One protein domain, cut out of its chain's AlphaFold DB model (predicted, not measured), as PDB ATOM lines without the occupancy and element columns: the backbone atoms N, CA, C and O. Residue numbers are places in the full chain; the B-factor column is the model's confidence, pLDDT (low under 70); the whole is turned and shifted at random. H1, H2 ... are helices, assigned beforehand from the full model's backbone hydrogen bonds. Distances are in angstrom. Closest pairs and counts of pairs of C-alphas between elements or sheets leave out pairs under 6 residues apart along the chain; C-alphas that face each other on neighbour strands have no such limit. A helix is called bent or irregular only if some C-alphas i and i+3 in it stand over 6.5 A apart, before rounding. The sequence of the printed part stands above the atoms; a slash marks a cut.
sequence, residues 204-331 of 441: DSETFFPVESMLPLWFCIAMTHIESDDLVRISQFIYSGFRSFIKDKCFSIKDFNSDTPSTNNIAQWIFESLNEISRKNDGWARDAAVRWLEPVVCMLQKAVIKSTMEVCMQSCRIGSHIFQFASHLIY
ATOM      1  N   ASP A 204     189.273 164.629 132.319       64.44
ATOM      2  CA  ASP A 204     188.260 165.500 131.720       64.44
ATOM      3  C   ASP A 204     187.541 166.326 132.801       64.44
ATOM      4  O   ASP A 204     187.324 165.857 133.926       64.44
ATOM      5  N   SER A 205     187.126 167.548 132.445       57.25
ATOM      6  CA  SER A 205     186.549 168.556 133.354       57.25
ATOM      7  C   SER A 205     185.258 168.141 134.070       57.25
ATOM      8  O   SER A 205     184.821 168.838 134.984       57.25
ATOM      9  N   GLU A 206     184.640 167.030 133.671       56.97
ATOM     10  CA  GLU A 206     183.393 166.513 134.248       56.97
ATOM     11  C   GLU A 206     183.615 165.475 135.363       56.97
ATOM     12  O   GLU A 206     182.681 165.128 136.089       56.97
ATOM     13  N   THR A 207     184.845 164.989 135.539       64.69
ATOM     14  CA  THR A 207     185.143 163.906 136.485       64.69
ATOM     15  C   THR A 207     185.429 164.461 137.879       64.69
ATOM     16  O   THR A 207     186.377 165.222 138.078       64.69
ATOM     17  N   PHE A 208     184.635 164.065 138.879       76.38
ATOM     18  CA  PHE A 208     184.901 164.422 140.276       76.38
ATOM     19  C   PHE A 208     186.181 163.739 140.775       76.38
ATOM     20  O   PHE A 208     186.288 162.515 140.710       76.38
ATOM     21  N   PHE A 209     187.109 164.517 141.339       85.44
ATOM     22  CA  PHE A 209     188.309 164.007 142.003       85.44
ATOM     23  C   PHE A 209     188.435 164.561 143.436       85.44
ATOM     24  O   PHE A 209     188.217 165.759 143.644       85.44
ATOM     25  N   PRO A 210     188.833 163.741 144.429       87.31
ATOM     26  CA  PRO A 210     189.083 164.178 145.805       87.31
ATOM     27  C   PRO A 210     190.374 165.011 145.918       87.31
ATOM     28  O   PRO A 210     191.465 164.516 146.231       87.31
ATOM     29  N   VAL A 211     190.252 166.308 145.624       89.81
ATOM     30  CA  VAL A 211     191.386 167.241 145.523       89.81
ATOM     31  C   VAL A 211     192.117 167.497 146.840       89.81
ATOM     32  O   VAL A 211     193.247 167.981 146.818       89.81
ATOM     33  N   GLU A 212     191.534 167.165 147.996       90.44
ATOM     34  CA  GLU A 212     192.154 167.413 149.301       90.44
ATOM     35  C   GLU A 212     193.482 166.666 149.479       90.44
ATOM     36  O   GLU A 212     194.357 167.121 150.220       90.44
ATOM     37  N   SER A 213     193.628 165.535 148.785       91.38
ATOM     38  CA  SER A 213     194.849 164.725 148.732       91.38
ATOM     39  C   SER A 213     195.939 165.326 147.837       91.38
ATOM     40  O   SER A 213     197.118 165.037 148.030       91.38
ATOM     41  N   MET A 214     195.557 166.195 146.895       93.38
ATOM     42  CA  MET A 214     196.440 166.854 145.926       93.38
ATOM     43  C   MET A 214     196.917 168.236 146.400       93.38
ATOM     44  O   MET A 214     197.940 168.733 145.929       93.38
ATOM     45  N   LEU A 215     196.213 168.849 147.359       95.56
ATOM     46  CA  LEU A 215     196.539 170.174 147.898       95.56
ATOM     47  C   LEU A 215     197.999 170.345 148.348       95.56
ATOM     48  O   LEU A 215     198.575 171.367 147.983       95.56
ATOM     49  N   PRO A 216     198.640 169.407 149.083       96.75
ATOM     50  CA  PRO A 216     200.048 169.569 149.447       96.75
ATOM     51  C   PRO A 216     200.946 169.725 148.210       96.75
ATOM     52  O   PRO A 216     201.790 170.618 148.145       96.75
ATOM     53  N   LEU A 217     200.740 168.876 147.200       96.44
ATOM     54  CA  LEU A 217     201.539 168.884 145.978       96.44
ATOM     55  C   LEU A 217     201.328 170.179 145.192       96.44
ATOM     56  O   LEU A 217     202.297 170.820 144.781       96.44
ATOM     57  N   TRP A 218     200.070 170.601 145.057       97.00
ATOM     58  CA  TRP A 218     199.721 171.862 144.414       97.00
ATOM     59  C   TRP A 218     200.306 173.074 145.146       97.00
ATOM     60  O   TRP A 218     200.911 173.919 144.494       97.00
ATOM     61  N   PHE A 219     200.215 173.150 146.480       97.44
ATOM     62  CA  PHE A 219     200.809 174.252 147.246       97.44
ATOM     63  C   PHE A 219     202.315 174.352 147.029       97.44
ATOM     64  O   PHE A 219     202.835 175.456 146.869       97.44
ATOM     65  N   CYS A 220     203.014 173.214 146.997       96.56
ATOM     66  CA  CYS A 220     204.437 173.199 146.686       96.56
ATOM     67  C   CYS A 220     204.701 173.814 145.311       96.56
ATOM     68  O   CYS A 220     205.511 174.727 145.203       96.56
ATOM     69  N   ILE A 221     203.989 173.357 144.278       96.50
ATOM     70  CA  ILE A 221     204.172 173.831 142.902       96.50
ATOM     71  C   ILE A 221     203.823 175.317 142.778       96.50
ATOM     72  O   ILE A 221     204.624 176.085 142.250       96.50
ATOM     73  N   ALA A 222     202.681 175.739 143.323       96.69
ATOM     74  CA  ALA A 222     202.215 177.122 143.300       96.69
ATOM     75  C   ALA A 222     203.219 178.098 143.937       96.69
ATOM     76  O   ALA A 222     203.308 179.256 143.530       96.69
ATOM     77  N   MET A 223     203.984 177.629 144.928       96.19
ATOM     78  CA  MET A 223     205.008 178.404 145.628       96.19
ATOM     79  C   MET A 223     206.403 178.331 145.000       96.19
ATOM     80  O   MET A 223     207.257 179.127 145.391       96.19
ATOM     81  N   THR A 224     206.678 177.381 144.104       95.12
ATOM     82  CA  THR A 224     208.021 177.183 143.521       95.12
ATOM     83  C   THR A 224     208.091 177.438 142.023       95.12
ATOM     84  O   THR A 224     209.184 177.409 141.468       95.12
ATOM     85  N   HIS A 225     206.959 177.698 141.373       94.12
ATOM     86  CA  HIS A 225     206.876 177.983 139.944       94.12
ATOM     87  C   HIS A 225     206.218 179.334 139.697       94.12
ATOM     88  O   HIS A 225     205.306 179.735 140.417       94.12
ATOM     89  N   ILE A 226     206.701 180.038 138.674       91.75
ATOM     90  CA  ILE A 226     206.076 181.273 138.193       91.75
ATOM     91  C   ILE A 226     204.745 180.906 137.526       91.75
ATOM     92  O   ILE A 226     204.583 179.799 137.012       91.75
ATOM     93  N   GLU A 227     203.789 181.829 137.556       91.12
ATOM     94  CA  GLU A 227     202.490 181.638 136.923       91.12
ATOM     95  C   GLU A 227     202.627 181.325 135.424       91.12
ATOM     96  O   GLU A 227     203.333 182.010 134.686       91.12
ATOM     97  N   SER A 228     201.950 180.260 135.000       92.31
ATOM     98  CA  SER A 228     201.866 179.779 133.623       92.31
ATOM     99  C   SER A 228     200.435 179.335 133.329       92.31
ATOM    100  O   SER A 228     199.676 179.050 134.258       92.31
ATOM    101  N   ASP A 229     200.069 179.227 132.051       90.94
ATOM    102  CA  ASP A 229     198.730 178.777 131.647       90.94
ATOM    103  C   ASP A 229     198.381 177.404 132.238       90.94
ATOM    104  O   ASP A 229     197.268 177.195 132.723       90.94
ATOM    105  N   ASP A 230     199.352 176.487 132.268       91.31
ATOM    106  CA  ASP A 230     199.188 175.170 132.880       91.31
ATOM    107  C   ASP A 230     198.914 175.286 134.382       91.31
ATOM    108  O   ASP A 230     197.972 174.679 134.890       91.31
ATOM    109  N   LEU A 231     199.681 176.111 135.102       93.00
ATOM    110  CA  LEU A 231     199.494 176.301 136.541       93.00
ATOM    111  C   LEU A 231     198.150 176.965 136.868       93.00
ATOM    112  O   LEU A 231     197.506 176.599 137.854       93.00
ATOM    113  N   VAL A 232     197.687 177.892 136.031       92.25
ATOM    114  CA  VAL A 232     196.363 178.510 136.173       92.25
ATOM    115  C   VAL A 232     195.261 177.469 135.965       92.25
ATOM    116  O   VAL A 232     194.354 177.383 136.793       92.25
ATOM    117  N   ARG A 233     195.356 176.628 134.925       89.69
ATOM    118  CA  ARG A 233     194.397 175.534 134.671       89.69
ATOM    119  C   ARG A 233     194.341 174.540 135.831       89.69
ATOM    120  O   ARG A 233     193.257 174.233 136.325       89.69
ATOM    121  N   ILE A 234     195.506 174.111 136.321       92.12
ATOM    122  CA  ILE A 234     195.642 173.266 137.517       92.12
ATOM    123  C   ILE A 234     194.917 173.910 138.707       92.12
ATOM    124  O   ILE A 234     194.136 173.267 139.412       92.12
ATOM    125  N   SER A 235     195.163 175.200 138.936       92.81
ATOM    126  CA  SER A 235     194.615 175.925 140.083       92.81
ATOM    127  C   SER A 235     193.097 176.080 139.998       92.81
ATOM    128  O   SER A 235     192.414 175.961 141.013       92.81
ATOM    129  N   GLN A 236     192.541 176.282 138.801       89.69
ATOM    130  CA  GLN A 236     191.090 176.332 138.593       89.69
ATOM    131  C   GLN A 236     190.409 175.004 138.938       89.69
ATOM    132  O   GLN A 236     189.338 175.006 139.548       89.69
ATOM    133  N   PHE A 237     191.040 173.873 138.614       88.62
ATOM    134  CA  PHE A 237     190.535 172.567 139.031       88.62
ATOM    135  C   PHE A 237     190.621 172.365 140.545       88.62
ATOM    136  O   PHE A 237     189.686 171.862 141.165       88.62
ATOM    137  N   ILE A 238     191.726 172.788 141.168       92.00
ATOM    138  CA  ILE A 238     191.846 172.781 142.630       92.00
ATOM    139  C   ILE A 238     190.716 173.601 143.253       92.00
ATOM    140  O   ILE A 238     190.079 173.136 144.195       92.00
ATOM    141  N   TYR A 239     190.422 174.783 142.710       90.38
ATOM    142  CA  TYR A 239     189.326 175.625 143.179       90.38
ATOM    143  C   TYR A 239     187.965 174.917 143.085       90.38
ATOM    144  O   TYR A 239     187.244 174.836 144.086       90.38
ATOM    145  N   SER A 240     187.609 174.376 141.915       87.25
ATOM    146  CA  SER A 240     186.310 173.723 141.707       87.25
ATOM    147  C   SER A 240     186.141 172.482 142.591       87.25
ATOM    148  O   SER A 240     185.096 172.308 143.229       87.25
ATOM    149  N   GLY A 241     187.186 171.659 142.700       88.69
ATOM    150  CA  GLY A 241     187.202 170.490 143.571       88.69
ATOM    151  C   GLY A 241     187.140 170.867 145.050       88.69
ATOM    152  O   GLY A 241     186.387 170.259 145.811       88.69
ATOM    153  N   PHE A 242     187.870 171.905 145.470       90.94
ATOM    154  CA  PHE A 242     187.914 172.322 146.869       90.94
ATOM    155  C   PHE A 242     186.569 172.881 147.314       90.94
ATOM    156  O   PHE A 242     186.084 172.549 148.394       90.94
ATOM    157  N   ARG A 243     185.919 173.677 146.459       88.69
ATOM    158  CA  ARG A 243     184.566 174.186 146.702       88.69
ATOM    159  C   ARG A 243     183.572 173.046 146.936       88.69
ATOM    160  O   ARG A 243     182.809 173.095 147.902       88.69
ATOM    161  N   SER A 244     183.607 172.015 146.093       87.44
ATOM    162  CA  SER A 244     182.764 170.822 146.251       87.44
ATOM    163  C   SER A 244     183.083 170.080 147.552       87.44
ATOM    164  O   SER A 244     182.183 169.826 148.348       87.44
ATOM    165  N   PHE A 245     184.367 169.856 147.840       88.94
ATOM    166  CA  PHE A 245     184.825 169.215 149.074       88.94
ATOM    167  C   PHE A 245     184.347 169.943 150.344       88.94
ATOM    168  O   PHE A 245     183.867 169.316 151.289       88.94
ATOM    169  N   ILE A 246     184.442 171.273 150.379       88.88
ATOM    170  CA  ILE A 246     183.964 172.087 151.501       88.88
ATOM    171  C   ILE A 246     182.444 171.974 151.667       88.88
ATOM    172  O   ILE A 246     181.955 171.848 152.796       88.88
ATOM    173  N   LYS A 247     181.700 171.988 150.556       86.94
ATOM    174  CA  LYS A 247     180.243 171.824 150.564       86.94
ATOM    175  C   LYS A 247     179.840 170.457 151.123       86.94
ATOM    176  O   LYS A 247     178.932 170.396 151.952       86.94
ATOM    177  N   ASP A 248     180.561 169.399 150.758       86.69
ATOM    178  CA  ASP A 248     180.349 168.040 151.275       86.69
ATOM    179  C   ASP A 248     180.633 167.932 152.781       86.69
ATOM    180  O   ASP A 248     180.053 167.102 153.479       86.69
ATOM    181  N   LYS A 249     181.490 168.808 153.321       85.31
ATOM    182  CA  LYS A 249     181.716 168.961 154.769       85.31
ATOM    183  C   LYS A 249     180.679 169.850 155.466       85.31
ATOM    184  O   LYS A 249     180.851 170.164 156.641       85.31
ATOM    185  N   CYS A 250     179.606 170.231 154.775       84.62
ATOM    186  CA  CYS A 250     178.532 171.096 155.272       84.62
ATOM    187  C   CYS A 250     179.006 172.491 155.719       84.62
ATOM    188  O   CYS A 250     178.359 173.140 156.547       84.62
ATOM    189  N   PHE A 251     180.112 172.988 155.161       85.69
ATOM    190  CA  PHE A 251     180.550 174.362 155.374       85.69
ATOM    191  C   PHE A 251     180.019 175.268 154.255       85.69
ATOM    192  O   PHE A 251     180.103 174.949 153.074       85.69
ATOM    193  N   SER A 252     179.468 176.421 154.637       80.94
ATOM    194  CA  SER A 252     179.097 177.495 153.710       80.94
ATOM    195  C   SER A 252     180.188 178.559 153.736       80.94
ATOM    196  O   SER A 252     180.501 179.073 154.817       80.94
ATOM    197  N   ILE A 253     180.755 178.836 152.560       81.31
ATOM    198  CA  ILE A 253     181.840 179.790 152.318       81.31
ATOM    199  C   ILE A 253     181.459 180.647 151.112       81.31
ATOM    200  O   ILE A 253     180.701 180.203 150.248       81.31
ATOM    201  N   LYS A 254     181.953 181.884 151.076       80.81
ATOM    202  CA  LYS A 254     181.768 182.779 149.932       80.81
ATOM    203  C   LYS A 254     182.452 182.213 148.691       80.81
ATOM    204  O   LYS A 254     183.602 181.784 148.748       80.81
ATOM    205  N   ASP A 255     181.746 182.263 147.570       75.44
ATOM    206  CA  ASP A 255     182.309 181.869 146.284       75.44
ATOM    207  C   ASP A 255     183.432 182.817 145.850       75.44
ATOM    208  O   ASP A 255     183.435 184.009 146.178       75.44
ATOM    209  N   PHE A 256     184.383 182.274 145.092       74.06
ATOM    210  CA  PHE A 256     185.443 183.054 144.472       74.06
ATOM    211  C   PHE A 256     184.849 183.902 143.347       74.06
ATOM    212  O   PHE A 256     184.348 183.368 142.356       74.06
ATOM    213  N   ASN A 257     184.888 185.221 143.516       61.56
ATOM    214  CA  ASN A 257     184.362 186.173 142.549       61.56
ATOM    215  C   ASN A 257     185.533 186.972 141.968       61.56
ATOM    216  O   ASN A 257     185.919 188.005 142.511       61.56
ATOM    217  N   SER A 258     186.161 186.439 140.923       64.81
ATOM    218  CA  SER A 258     187.240 187.122 140.213       64.81
ATOM    219  C   SER A 258     187.077 186.930 138.715       64.81
ATOM    220  O   SER A 258     187.019 185.796 138.239       64.81
ATOM    221  N   ASP A 259     187.054 188.047 137.989       62.84
ATOM    222  CA  ASP A 259     187.009 188.083 136.525       62.84
ATOM    223  C   ASP A 259     188.305 187.532 135.888       62.84
ATOM    224  O   ASP A 259     188.321 187.184 134.709       62.84
ATOM    225  N   THR A 260     189.391 187.414 136.667       71.06
ATOM    226  CA  THR A 260     190.694 186.873 136.248       71.06
ATOM    227  C   THR A 260     191.278 185.928 137.315       71.06
ATOM    228  O   THR A 260     191.998 186.356 138.225       71.06
ATOM    229  N   PRO A 261     190.989 184.614 137.245       80.19
ATOM    230  CA  PRO A 261     191.528 183.646 138.196       80.19
ATOM    231  C   PRO A 261     193.050 183.522 138.051       80.19
ATOM    232  O   PRO A 261     193.546 183.122 137.002       80.19
ATOM    233  N   SER A 262     193.776 183.816 139.130       90.56
ATOM    234  CA  SER A 262     195.209 183.541 139.264       90.56
ATOM    235  C   SER A 262     195.453 182.499 140.350       90.56
ATOM    236  O   SER A 262     194.665 182.340 141.289       90.56
ATOM    237  N   THR A 263     196.584 181.812 140.252       93.69
ATOM    238  CA  THR A 263     197.051 180.823 141.229       93.69
ATOM    239  C   THR A 263     197.141 181.433 142.626       93.69
ATOM    240  O   THR A 263     196.726 180.822 143.611       93.69
ATOM    241  N   ASN A 264     197.633 182.673 142.713       93.31
ATOM    242  CA  ASN A 264     197.761 183.387 143.980       93.31
ATOM    243  C   ASN A 264     196.391 183.729 144.586       93.31
ATOM    244  O   ASN A 264     196.175 183.498 145.775       93.31
ATOM    245  N   ASN A 265     195.441 184.204 143.773       93.00
ATOM    246  CA  ASN A 265     194.092 184.531 144.244       93.00
ATOM    247  C   ASN A 265     193.353 183.276 144.739       93.00
ATOM    248  O   ASN A 265     192.652 183.321 145.748       93.00
ATOM    249  N   ILE A 266     193.545 182.136 144.067       94.44
ATOM    250  CA  ILE A 266     192.972 180.851 144.490       94.44
ATOM    251  C   ILE A 266     193.605 180.383 145.807       94.44
ATOM    252  O   ILE A 266     192.889 179.967 146.719       94.44
ATOM    253  N   ALA A 267     194.929 180.502 145.956       95.88
ATOM    254  CA  ALA A 267     195.605 180.170 147.209       95.88
ATOM    255  C   ALA A 267     195.138 181.061 148.368       95.88
ATOM    256  O   ALA A 267     194.849 180.552 149.454       95.88
ATOM    257  N   GLN A 268     195.001 182.368 148.132       95.19
ATOM    258  CA  GLN A 268     194.411 183.303 149.086       95.19
ATOM    259  C   GLN A 268     193.018 182.837 149.521       95.19
ATOM    260  O   GLN A 268     192.778 182.688 150.718       95.19
ATOM    261  N   TRP A 269     192.134 182.552 148.563       94.81
ATOM    262  CA  TRP A 269     190.765 182.129 148.847       94.81
ATOM    263  C   TRP A 269     190.704 180.826 149.656       94.81
ATOM    264  O   TRP A 269     189.892 180.719 150.573       94.81
ATOM    265  N   ILE A 270     191.587 179.853 149.398       95.44
ATOM    266  CA  ILE A 270     191.655 178.611 150.190       95.44
ATOM    267  C   ILE A 270     192.016 178.904 151.655       95.44
ATOM    268  O   ILE A 270     191.397 178.346 152.565       95.44
ATOM    269  N   PHE A 271     192.987 179.784 151.913       96.50
ATOM    270  CA  PHE A 271     193.361 180.125 153.290       96.50
ATOM    271  C   PHE A 271     192.312 180.996 153.990       96.50
ATOM    272  O   PHE A 271     192.037 180.781 155.171       96.50
ATOM    273  N   GLU A 272     191.671 181.922 153.276       95.06
ATOM    274  CA  GLU A 272     190.516 182.674 153.782       95.06
ATOM    275  C   GLU A 272     189.369 181.736 154.168       95.06
ATOM    276  O   GLU A 272     188.829 181.830 155.270       95.06
ATOM    277  N   SER A 273     189.067 180.771 153.300       94.25
ATOM    278  CA  SER A 273     188.074 179.724 153.535       94.25
ATOM    279  C   SER A 273     188.397 178.920 154.795       94.25
ATOM    280  O   SER A 273     187.535 178.737 155.652       94.25
ATOM    281  N   LEU A 274     189.651 178.484 154.960       94.69
ATOM    282  CA  LEU A 274     190.102 177.788 156.169       94.69
ATOM    283  C   LEU A 274     189.899 178.622 157.439       94.69
ATOM    284  O   LEU A 274     189.454 178.086 158.456       94.69
ATOM    285  N   ASN A 275     190.188 179.922 157.385       94.69
ATOM    286  CA  ASN A 275     189.978 180.839 158.503       94.69
ATOM    287  C   ASN A 275     188.487 181.014 158.839       94.69
ATOM    288  O   ASN A 275     188.097 181.060 160.006       94.69
ATOM    289  N   GLU A 276     187.617 181.092 157.830       93.50
ATOM    290  CA  GLU A 276     186.169 181.137 158.056       93.50
ATOM    291  C   GLU A 276     185.654 179.832 158.680       93.50
ATOM    292  O   GLU A 276     184.845 179.872 159.614       93.50
ATOM    293  N   ILE A 277     186.156 178.680 158.222       93.81
ATOM    294  CA  ILE A 277     185.812 177.373 158.789       93.81
ATOM    295  C   ILE A 277     186.288 177.262 160.236       93.81
ATOM    296  O   ILE A 277     185.540 176.752 161.071       93.81
ATOM    297  N   SER A 278     187.483 177.757 160.576       94.19
ATOM    298  CA  SER A 278     188.025 177.619 161.934       94.19
ATOM    299  C   SER A 278     187.171 178.309 162.995       94.19
ATOM    300  O   SER A 278     187.140 177.871 164.141       94.19
ATOM    301  N   ARG A 279     186.408 179.342 162.616       91.00
ATOM    302  CA  ARG A 279     185.425 179.988 163.506       91.00
ATOM    303  C   ARG A 279     184.282 179.052 163.907       91.00
ATOM    304  O   ARG A 279     183.659 179.269 164.941       91.00
ATOM    305  N   LYS A 280     183.991 178.037 163.089       90.19
ATOM    306  CA  LYS A 280     182.947 177.027 163.325       90.19
ATOM    307  C   LYS A 280     183.527 175.715 163.856       90.19
ATOM    308  O   LYS A 280     182.916 175.085 164.711       90.19
ATOM    309  N   ASN A 281     184.681 175.291 163.342       92.12
ATOM    310  CA  ASN A 281     185.338 174.037 163.698       92.12
ATOM    311  C   ASN A 281     186.871 174.181 163.646       92.12
ATOM    312  O   ASN A 281     187.516 173.806 162.664       92.12
ATOM    313  N   ASP A 282     187.452 174.732 164.718       92.19
ATOM    314  CA  ASP A 282     188.900 174.971 164.827       92.19
ATOM    315  C   ASP A 282     189.719 173.680 164.712       92.19
ATOM    316  O   ASP A 282     190.736 173.661 164.025       92.19
ATOM    317  N   GLY A 283     189.256 172.587 165.330       93.38
ATOM    318  CA  GLY A 283     189.969 171.307 165.330       93.38
ATOM    319  C   GLY A 283     190.168 170.756 163.920       93.38
ATOM    320  O   GLY A 283     191.293 170.455 163.523       93.38
ATOM    321  N   TRP A 284     189.096 170.710 163.125       93.75
ATOM    322  CA  TRP A 284     189.184 170.253 161.738       93.75
ATOM    323  C   TRP A 284     190.057 171.175 160.877       93.75
ATOM    324  O   TRP A 284     190.902 170.687 160.126       93.75
ATOM    325  N   ALA A 285     189.893 172.499 160.998       94.44
ATOM    326  CA  ALA A 285     190.660 173.465 160.208       94.44
ATOM    327  C   ALA A 285     192.163 173.399 160.528       94.44
ATOM    328  O   ALA A 285     192.999 173.457 159.626       94.44
ATOM    329  N   ARG A 286     192.507 173.215 161.807       94.94
ATOM    330  CA  ARG A 286     193.878 173.011 162.283       94.94
ATOM    331  C   ARG A 286     194.494 171.741 161.707       94.94
ATOM    332  O   ARG A 286     195.612 171.791 161.191       94.94
ATOM    333  N   ASP A 287     193.772 170.627 161.759       94.69
ATOM    334  CA  ASP A 287     194.249 169.352 161.219       94.69
ATOM    335  C   ASP A 287     194.429 169.410 159.698       94.69
ATOM    336  O   ASP A 287     195.421 168.898 159.176       94.69
ATOM    337  N   ALA A 288     193.511 170.068 158.986       94.44
ATOM    338  CA  ALA A 288     193.606 170.286 157.547       94.44
ATOM    339  C   ALA A 288     194.822 171.155 157.182       94.44
ATOM    340  O   ALA A 288     195.640 170.747 156.357       94.44
ATOM    341  N   ALA A 289     194.999 172.300 157.849       95.81
ATOM    342  CA  ALA A 289     196.127 173.199 157.610       95.81
ATOM    343  C   ALA A 289     197.478 172.499 157.829       95.81
ATOM    344  O   ALA A 289     198.370 172.602 156.989       95.81
ATOM    345  N   VAL A 290     197.623 171.741 158.922       94.69
ATOM    346  CA  VAL A 290     198.852 170.976 159.191       94.69
ATOM    347  C   VAL A 290     199.059 169.888 158.137       94.69
ATOM    348  O   VAL A 290     200.160 169.766 157.608       94.69
ATOM    349  N   ARG A 291     198.014 169.131 157.782       94.62
ATOM    350  CA  ARG A 291     198.096 168.065 156.771       94.62
ATOM    351  C   ARG A 291     198.544 168.586 155.408       94.62
ATOM    352  O   ARG A 291     199.292 167.895 154.722       94.62
ATOM    353  N   TRP A 292     198.093 169.774 155.016       95.50
ATOM    354  CA  TRP A 292     198.418 170.342 153.709       95.50
ATOM    355  C   TRP A 292     199.769 171.044 153.667       95.50
ATOM    356  O   TRP A 292     200.438 170.994 152.642       95.50
ATOM    357  N   LEU A 293     200.188 171.673 154.766       96.12
ATOM    358  CA  LEU A 293     201.401 172.488 154.785       96.12
ATOM    359  C   LEU A 293     202.640 171.732 155.275       96.12
ATOM    360  O   LEU A 293     203.729 172.002 154.778       96.12
ATOM    361  N   GLU A 294     202.513 170.784 156.210       94.12
ATOM    362  CA  GLU A 294     203.670 170.074 156.783       94.12
ATOM    363  C   GLU A 294     204.538 169.364 155.724       94.12
ATOM    364  O   GLU A 294     205.758 169.569 155.747       94.12
ATOM    365  N   PRO A 295     203.973 168.605 154.757       93.88
ATOM    366  CA  PRO A 295     204.778 167.903 153.751       93.88
ATOM    367  C   PRO A 295     205.548 168.852 152.822       93.88
ATOM    368  O   PRO A 295     206.594 168.504 152.284       93.88
ATOM    369  N   VAL A 296     205.044 170.074 152.646       95.00
ATOM    370  CA  VAL A 296     205.542 171.037 151.660       95.00
ATOM    371  C   VAL A 296     206.822 171.729 152.137       95.00
ATOM    372  O   VAL A 296     207.696 172.069 151.339       95.00
ATOM    373  N   VAL A 297     206.987 171.895 153.454       91.88
ATOM    374  CA  VAL A 297     208.067 172.701 154.051       91.88
ATOM    375  C   VAL A 297     209.459 172.222 153.638       91.88
ATOM    376  O   VAL A 297     210.314 173.052 153.332       91.88
ATOM    377  N   CYS A 298     209.706 170.905 153.632       87.81
ATOM    378  CA  CYS A 298     211.021 170.362 153.274       87.81
ATOM    379  C   CYS A 298     211.406 170.736 151.836       87.81
ATOM    380  O   CYS A 298     212.535 171.164 151.595       87.81
ATOM    381  N   MET A 299     210.464 170.632 150.895       90.44
ATOM    382  CA  MET A 299     210.713 170.992 149.499       90.44
ATOM    383  C   MET A 299     210.884 172.492 149.311       90.44
ATOM    384  O   MET A 299     211.818 172.910 148.630       90.44
ATOM    385  N   LEU A 300     210.072 173.317 149.975       92.56
ATOM    386  CA  LEU A 300     210.234 174.770 149.894       92.56
ATOM    387  C   LEU A 300     211.579 175.237 150.449       92.56
ATOM    388  O   LEU A 300     212.209 176.116 149.868       92.56
ATOM    389  N   GLN A 301     212.057 174.638 151.542       89.81
ATOM    390  CA  GLN A 301     213.377 174.954 152.092       89.81
ATOM    391  C   GLN A 301     214.500 174.672 151.088       89.81
ATOM    392  O   GLN A 301     215.470 175.428 151.035       89.81
ATOM    393  N   LYS A 302     214.364 173.627 150.266       86.44
ATOM    394  CA  LYS A 302     215.320 173.316 149.196       86.44
ATOM    395  C   LYS A 302     215.179 174.256 148.000       86.44
ATOM    396  O   LYS A 302     216.193 174.737 147.499       86.44
ATOM    397  N   ALA A 303     213.948 174.515 147.566       86.62
ATOM    398  CA  ALA A 303     213.656 175.259 146.345       86.62
ATOM    399  C   ALA A 303     213.831 176.778 146.520       86.62
ATOM    400  O   ALA A 303     214.593 177.401 145.788       86.62
ATOM    401  N   VAL A 304     213.190 177.378 147.527       86.56
ATOM    402  CA  VAL A 304     213.047 178.841 147.656       86.56
ATOM    403  C   VAL A 304     214.356 179.523 148.060       86.56
ATOM    404  O   VAL A 304     214.670 180.615 147.598       86.56
ATOM    405  N   ILE A 305     215.173 178.889 148.905       81.25
ATOM    406  CA  ILE A 305     216.401 179.521 149.423       81.25
ATOM    407  C   ILE A 305     217.427 179.776 148.307       81.25
ATOM    408  O   ILE A 305     218.217 180.714 148.416       81.25
ATOM    409  N   LYS A 306     217.403 178.986 147.227       80.88
ATOM    410  CA  LYS A 306     218.347 179.078 146.101       80.88
ATOM    411  C   LYS A 306     217.697 179.503 144.779       80.88
ATOM    412  O   LYS A 306     218.395 179.568 143.773       80.88
ATOM    413  N   SER A 307     216.395 179.790 144.767       86.88
ATOM    414  CA  SER A 307     215.675 180.154 143.546       86.88
ATOM    415  C   SER A 307     215.898 181.609 143.125       86.88
ATOM    416  O   SER A 307     216.396 182.439 143.904       86.88
ATOM    417  N   THR A 308     215.470 181.910 141.894       91.31
ATOM    418  CA  THR A 308     215.430 183.266 141.332       91.31
ATOM    419  C   THR A 308     214.538 184.193 142.160       91.31
ATOM    420  O   THR A 308     213.760 183.747 143.012       91.31
ATOM    421  N   MET A 309     214.667 185.502 141.930       92.38
ATOM    422  CA  MET A 309     213.899 186.496 142.677       92.38
ATOM    423  C   MET A 309     212.396 186.350 142.423       92.38
ATOM    424  O   MET A 309     211.622 186.410 143.373       92.38
ATOM    425  N   GLU A 310     211.988 186.071 141.186       92.19
ATOM    426  CA  GLU A 310     210.581 185.922 140.799       92.19
ATOM    427  C   GLU A 310     209.917 184.752 141.533       92.19
ATOM    428  O   GLU A 310     208.829 184.903 142.090       92.19
ATOM    429  N   VAL A 311     210.600 183.603 141.608       92.69
ATOM    430  CA  VAL A 311     210.113 182.431 142.351       92.69
ATOM    431  C   VAL A 311     210.014 182.744 143.842       92.69
ATOM    432  O   VAL A 311     209.017 182.408 144.479       92.69
ATOM    433  N   CYS A 312     211.005 183.436 144.414       94.31
ATOM    434  CA  CYS A 312     210.929 183.856 145.813       94.31
ATOM    435  C   CYS A 312     209.765 184.810 146.068       94.31
ATOM    436  O   CYS A 312     209.078 184.655 147.073       94.31
ATOM    437  N   MET A 313     209.529 185.772 145.174       95.25
ATOM    438  CA  MET A 313     208.403 186.696 145.280       95.25
ATOM    439  C   MET A 313     207.081 185.933 145.253       95.25
ATOM    440  O   MET A 313     206.278 186.106 146.165       95.25
ATOM    441  N   GLN A 314     206.885 185.032 144.288       94.56
ATOM    442  CA  GLN A 314     205.699 184.176 144.204       94.56
ATOM    443  C   GLN A 314     205.484 183.363 145.489       94.56
ATOM    444  O   GLN A 314     204.409 183.404 146.092       94.56
ATOM    445  N   SER A 315     206.535 182.687 145.958       96.25
ATOM    446  CA  SER A 315     206.511 181.907 147.196       96.25
ATOM    447  C   SER A 315     206.118 182.762 148.401       96.25
ATOM    448  O   SER A 315     205.254 182.392 149.196       96.25
ATOM    449  N   CYS A 316     206.709 183.953 148.514       96.69
ATOM    450  CA  CYS A 316     206.422 184.892 149.586       96.69
ATOM    451  C   CYS A 316     205.012 185.494 149.497       96.69
ATOM    452  O   CYS A 316     204.446 185.746 150.562       96.69
ATOM    453  N   ARG A 317     204.428 185.691 148.301       96.69
ATOM    454  CA  ARG A 317     203.018 186.115 148.146       96.69
ATOM    455  C   ARG A 317     202.079 185.078 148.737       96.69
ATOM    456  O   ARG A 317     201.322 185.406 149.648       96.69
ATOM    457  N   ILE A 318     202.200 183.820 148.320       97.12
ATOM    458  CA  ILE A 318     201.356 182.742 148.850       97.12
ATOM    459  C   ILE A 318     201.622 182.533 150.347       97.12
ATOM    460  O   ILE A 318     200.684 182.434 151.139       97.12
ATOM    461  N   GLY A 319     202.891 182.562 150.766       97.50
ATOM    462  CA  GLY A 319     203.267 182.524 152.177       97.50
ATOM    463  C   GLY A 319     202.600 183.636 152.994       97.50
ATOM    464  O   GLY A 319     202.137 183.386 154.102       97.50
ATOM    465  N   SER A 320     202.447 184.840 152.437       98.12
ATOM    466  CA  SER A 320     201.806 185.958 153.138       98.12
ATOM    467  C   SER A 320     200.339 185.668 153.483       98.12
ATOM    468  O   SER A 320     199.889 186.019 154.573       98.12
ATOM    469  N   HIS A 321     199.629 184.938 152.615       97.94
ATOM    470  CA  HIS A 321     198.254 184.497 152.853       97.94
ATOM    471  C   HIS A 321     198.172 183.428 153.951       97.94
ATOM    472  O   HIS A 321     197.263 183.478 154.781       97.94
ATOM    473  N   ILE A 322     199.158 182.522 154.032       97.62
ATOM    474  CA  ILE A 322     199.270 181.571 155.154       97.62
ATOM    475  C   ILE A 322     199.376 182.329 156.471       97.62
ATOM    476  O   ILE A 322     198.659 182.022 157.420       97.62
ATOM    477  N   PHE A 323     200.263 183.321 156.553       97.69
ATOM    478  CA  PHE A 323     200.442 184.068 157.794       97.69
ATOM    479  C   PHE A 323     199.195 184.876 158.149       97.69
ATOM    480  O   PHE A 323     198.761 184.838 159.300       97.69
ATOM    481  N   GLN A 324     198.591 185.544 157.170       97.25
ATOM    482  CA  GLN A 324     197.410 186.372 157.382       97.25
ATOM    483  C   GLN A 324     196.195 185.572 157.868       97.25
ATOM    484  O   GLN A 324     195.483 186.034 158.755       97.25
ATOM    485  N   PHE A 325     195.950 184.390 157.297       96.56
ATOM    486  CA  PHE A 325     194.689 183.670 157.506       96.56
ATOM    487  C   PHE A 325     194.821 182.344 158.253       96.56
ATOM    488  O   PHE A 325     193.834 181.870 158.799       96.56
ATOM    489  N   ALA A 326     196.004 181.730 158.292       96.12
ATOM    490  CA  ALA A 326     196.190 180.389 158.846       96.12
ATOM    491  C   ALA A 326     197.269 180.305 159.938       96.12
ATOM    492  O   ALA A 326     197.491 179.223 160.485       96.12
ATOM    493  N   SER A 327     197.930 181.410 160.302       94.69
ATOM    494  CA  SER A 327     198.988 181.408 161.325       94.69
ATOM    495  C   SER A 327     198.506 180.880 162.677       94.69
ATOM    496  O   SER A 327     199.215 180.091 163.301       94.69
ATOM    497  N   HIS A 328     197.293 181.235 163.113       94.00
ATOM    498  CA  HIS A 328     196.700 180.742 164.364       94.00
ATOM    499  C   HIS A 328     196.392 179.241 164.335       94.00
ATOM    500  O   HIS A 328     196.421 178.597 165.383       94.00
ATOM    501  N   LEU A 329     196.150 178.677 163.147       94.69
ATOM    502  CA  LEU A 329     195.910 177.245 162.956       94.69
ATOM    503  C   LEU A 329     197.207 176.450 163.096       94.69
ATOM    504  O   LEU A 329     197.245 175.411 163.750       94.69
ATOM    505  N   ILE A 330     198.299 176.946 162.519       93.56
ATOM    506  CA  ILE A 330     199.587 176.237 162.527       93.56
ATOM    507  C   ILE A 330     200.456 176.567 163.747       93.56
ATOM    508  O   ILE A 330     201.421 175.852 164.031       93.56
ATOM    509  N   TYR A 331     200.139 177.637 164.480       92.06
ATOM    510  CA  TYR A 331     200.854 178.006 165.692       92.06
ATOM    511  C   TYR A 331     200.583 177.006 166.821       92.06
ATOM    512  O   TYR A 331     199.445 176.714 167.197       92.06
TER     513      TYR A 331
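Overview. This is residues 204 to 331 of the 441 residues of an uncharacterized protein of Toxocara canis (UniProt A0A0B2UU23). The longest helix, H4, is bent, and its two arms cover one side of a compact helical bundle: H4a packs on the later parts of H3 and H5, and H4b on the short H1 and the first part of H5. H3 and H5 run side by side, and H2 packs along the first part of H3, apart from H5. The printed part has 128 residues with five named helices, H1 to H5 in that order, and no named strand; the class is all helix. The whole is compact, with a radius of gyration of the C-alphas of 14.1 A and spans of 41 by 37 by 24 A.

Arrangement. H4, residues 282 to 306, was assigned as one helix by its hydrogen bonds, but it is bent: C-alphas 292 and 295 are 6.8 A apart. Its arms, H4a of residues 282 to 292 and H4b of residues 295 to 306, stand at a steep tilt of 52 degrees. H4b touches H1, residues 215 to 224, the same way at a shallow tilt of 6 degrees; the closest C-alphas, of Val 296 and Cys 220, are 5.5 A apart. With residues 311 to 319 alone, H5, residues 309 to 330, touches H1; the C-alphas of Ser 315 and Met 223 come closest, at 4.1 A. H4b and H5 form a hairpin at a shallow tilt of 33 degrees, only just short of steep. H3, residues 263 to 278, touches H5 the same way at a shallow tilt of 8 degrees, closest at the C-alphas of Gln 268 and His 321, 5.5 A apart. H2, residues 229 to 248, touches H3 with residues 231 to 239 alone, closest at the C-alphas of Ser 235 and Thr 263, 5.6 A apart. Every O i to N i+4 pair is within hydrogen-bond range in H1, H2, H3 and H4a, against 5 of 8 in H4b and 15 of 18 in H5.

Along the chain. H4a begins at C-alpha 282, (188.900, 174.971, 164.827), and is 15.4 A long. H4b is 19.2 A long and irregular, with C-alphas 295 and 298 6.7 A apart. H5, 26.5 A, is irregular too, with C-alphas 325 and 328 7.7 A apart and a kink of 62 degrees near residue 324; it ends at C-alpha 330, (199.587, 176.237, 162.527). H2 measures 29.0 A, H3 22.8 A and H1 14.1 A.

Size, cuts and confidence. The C-alphas farthest apart, of Cys 250 and Lys 306, are 41.6 A apart. The printed part has no cut. The link from H2 to H3, residues 249 to 262, is long. Residues 204 to 207 and 257 to 259 are under pLDDT 70.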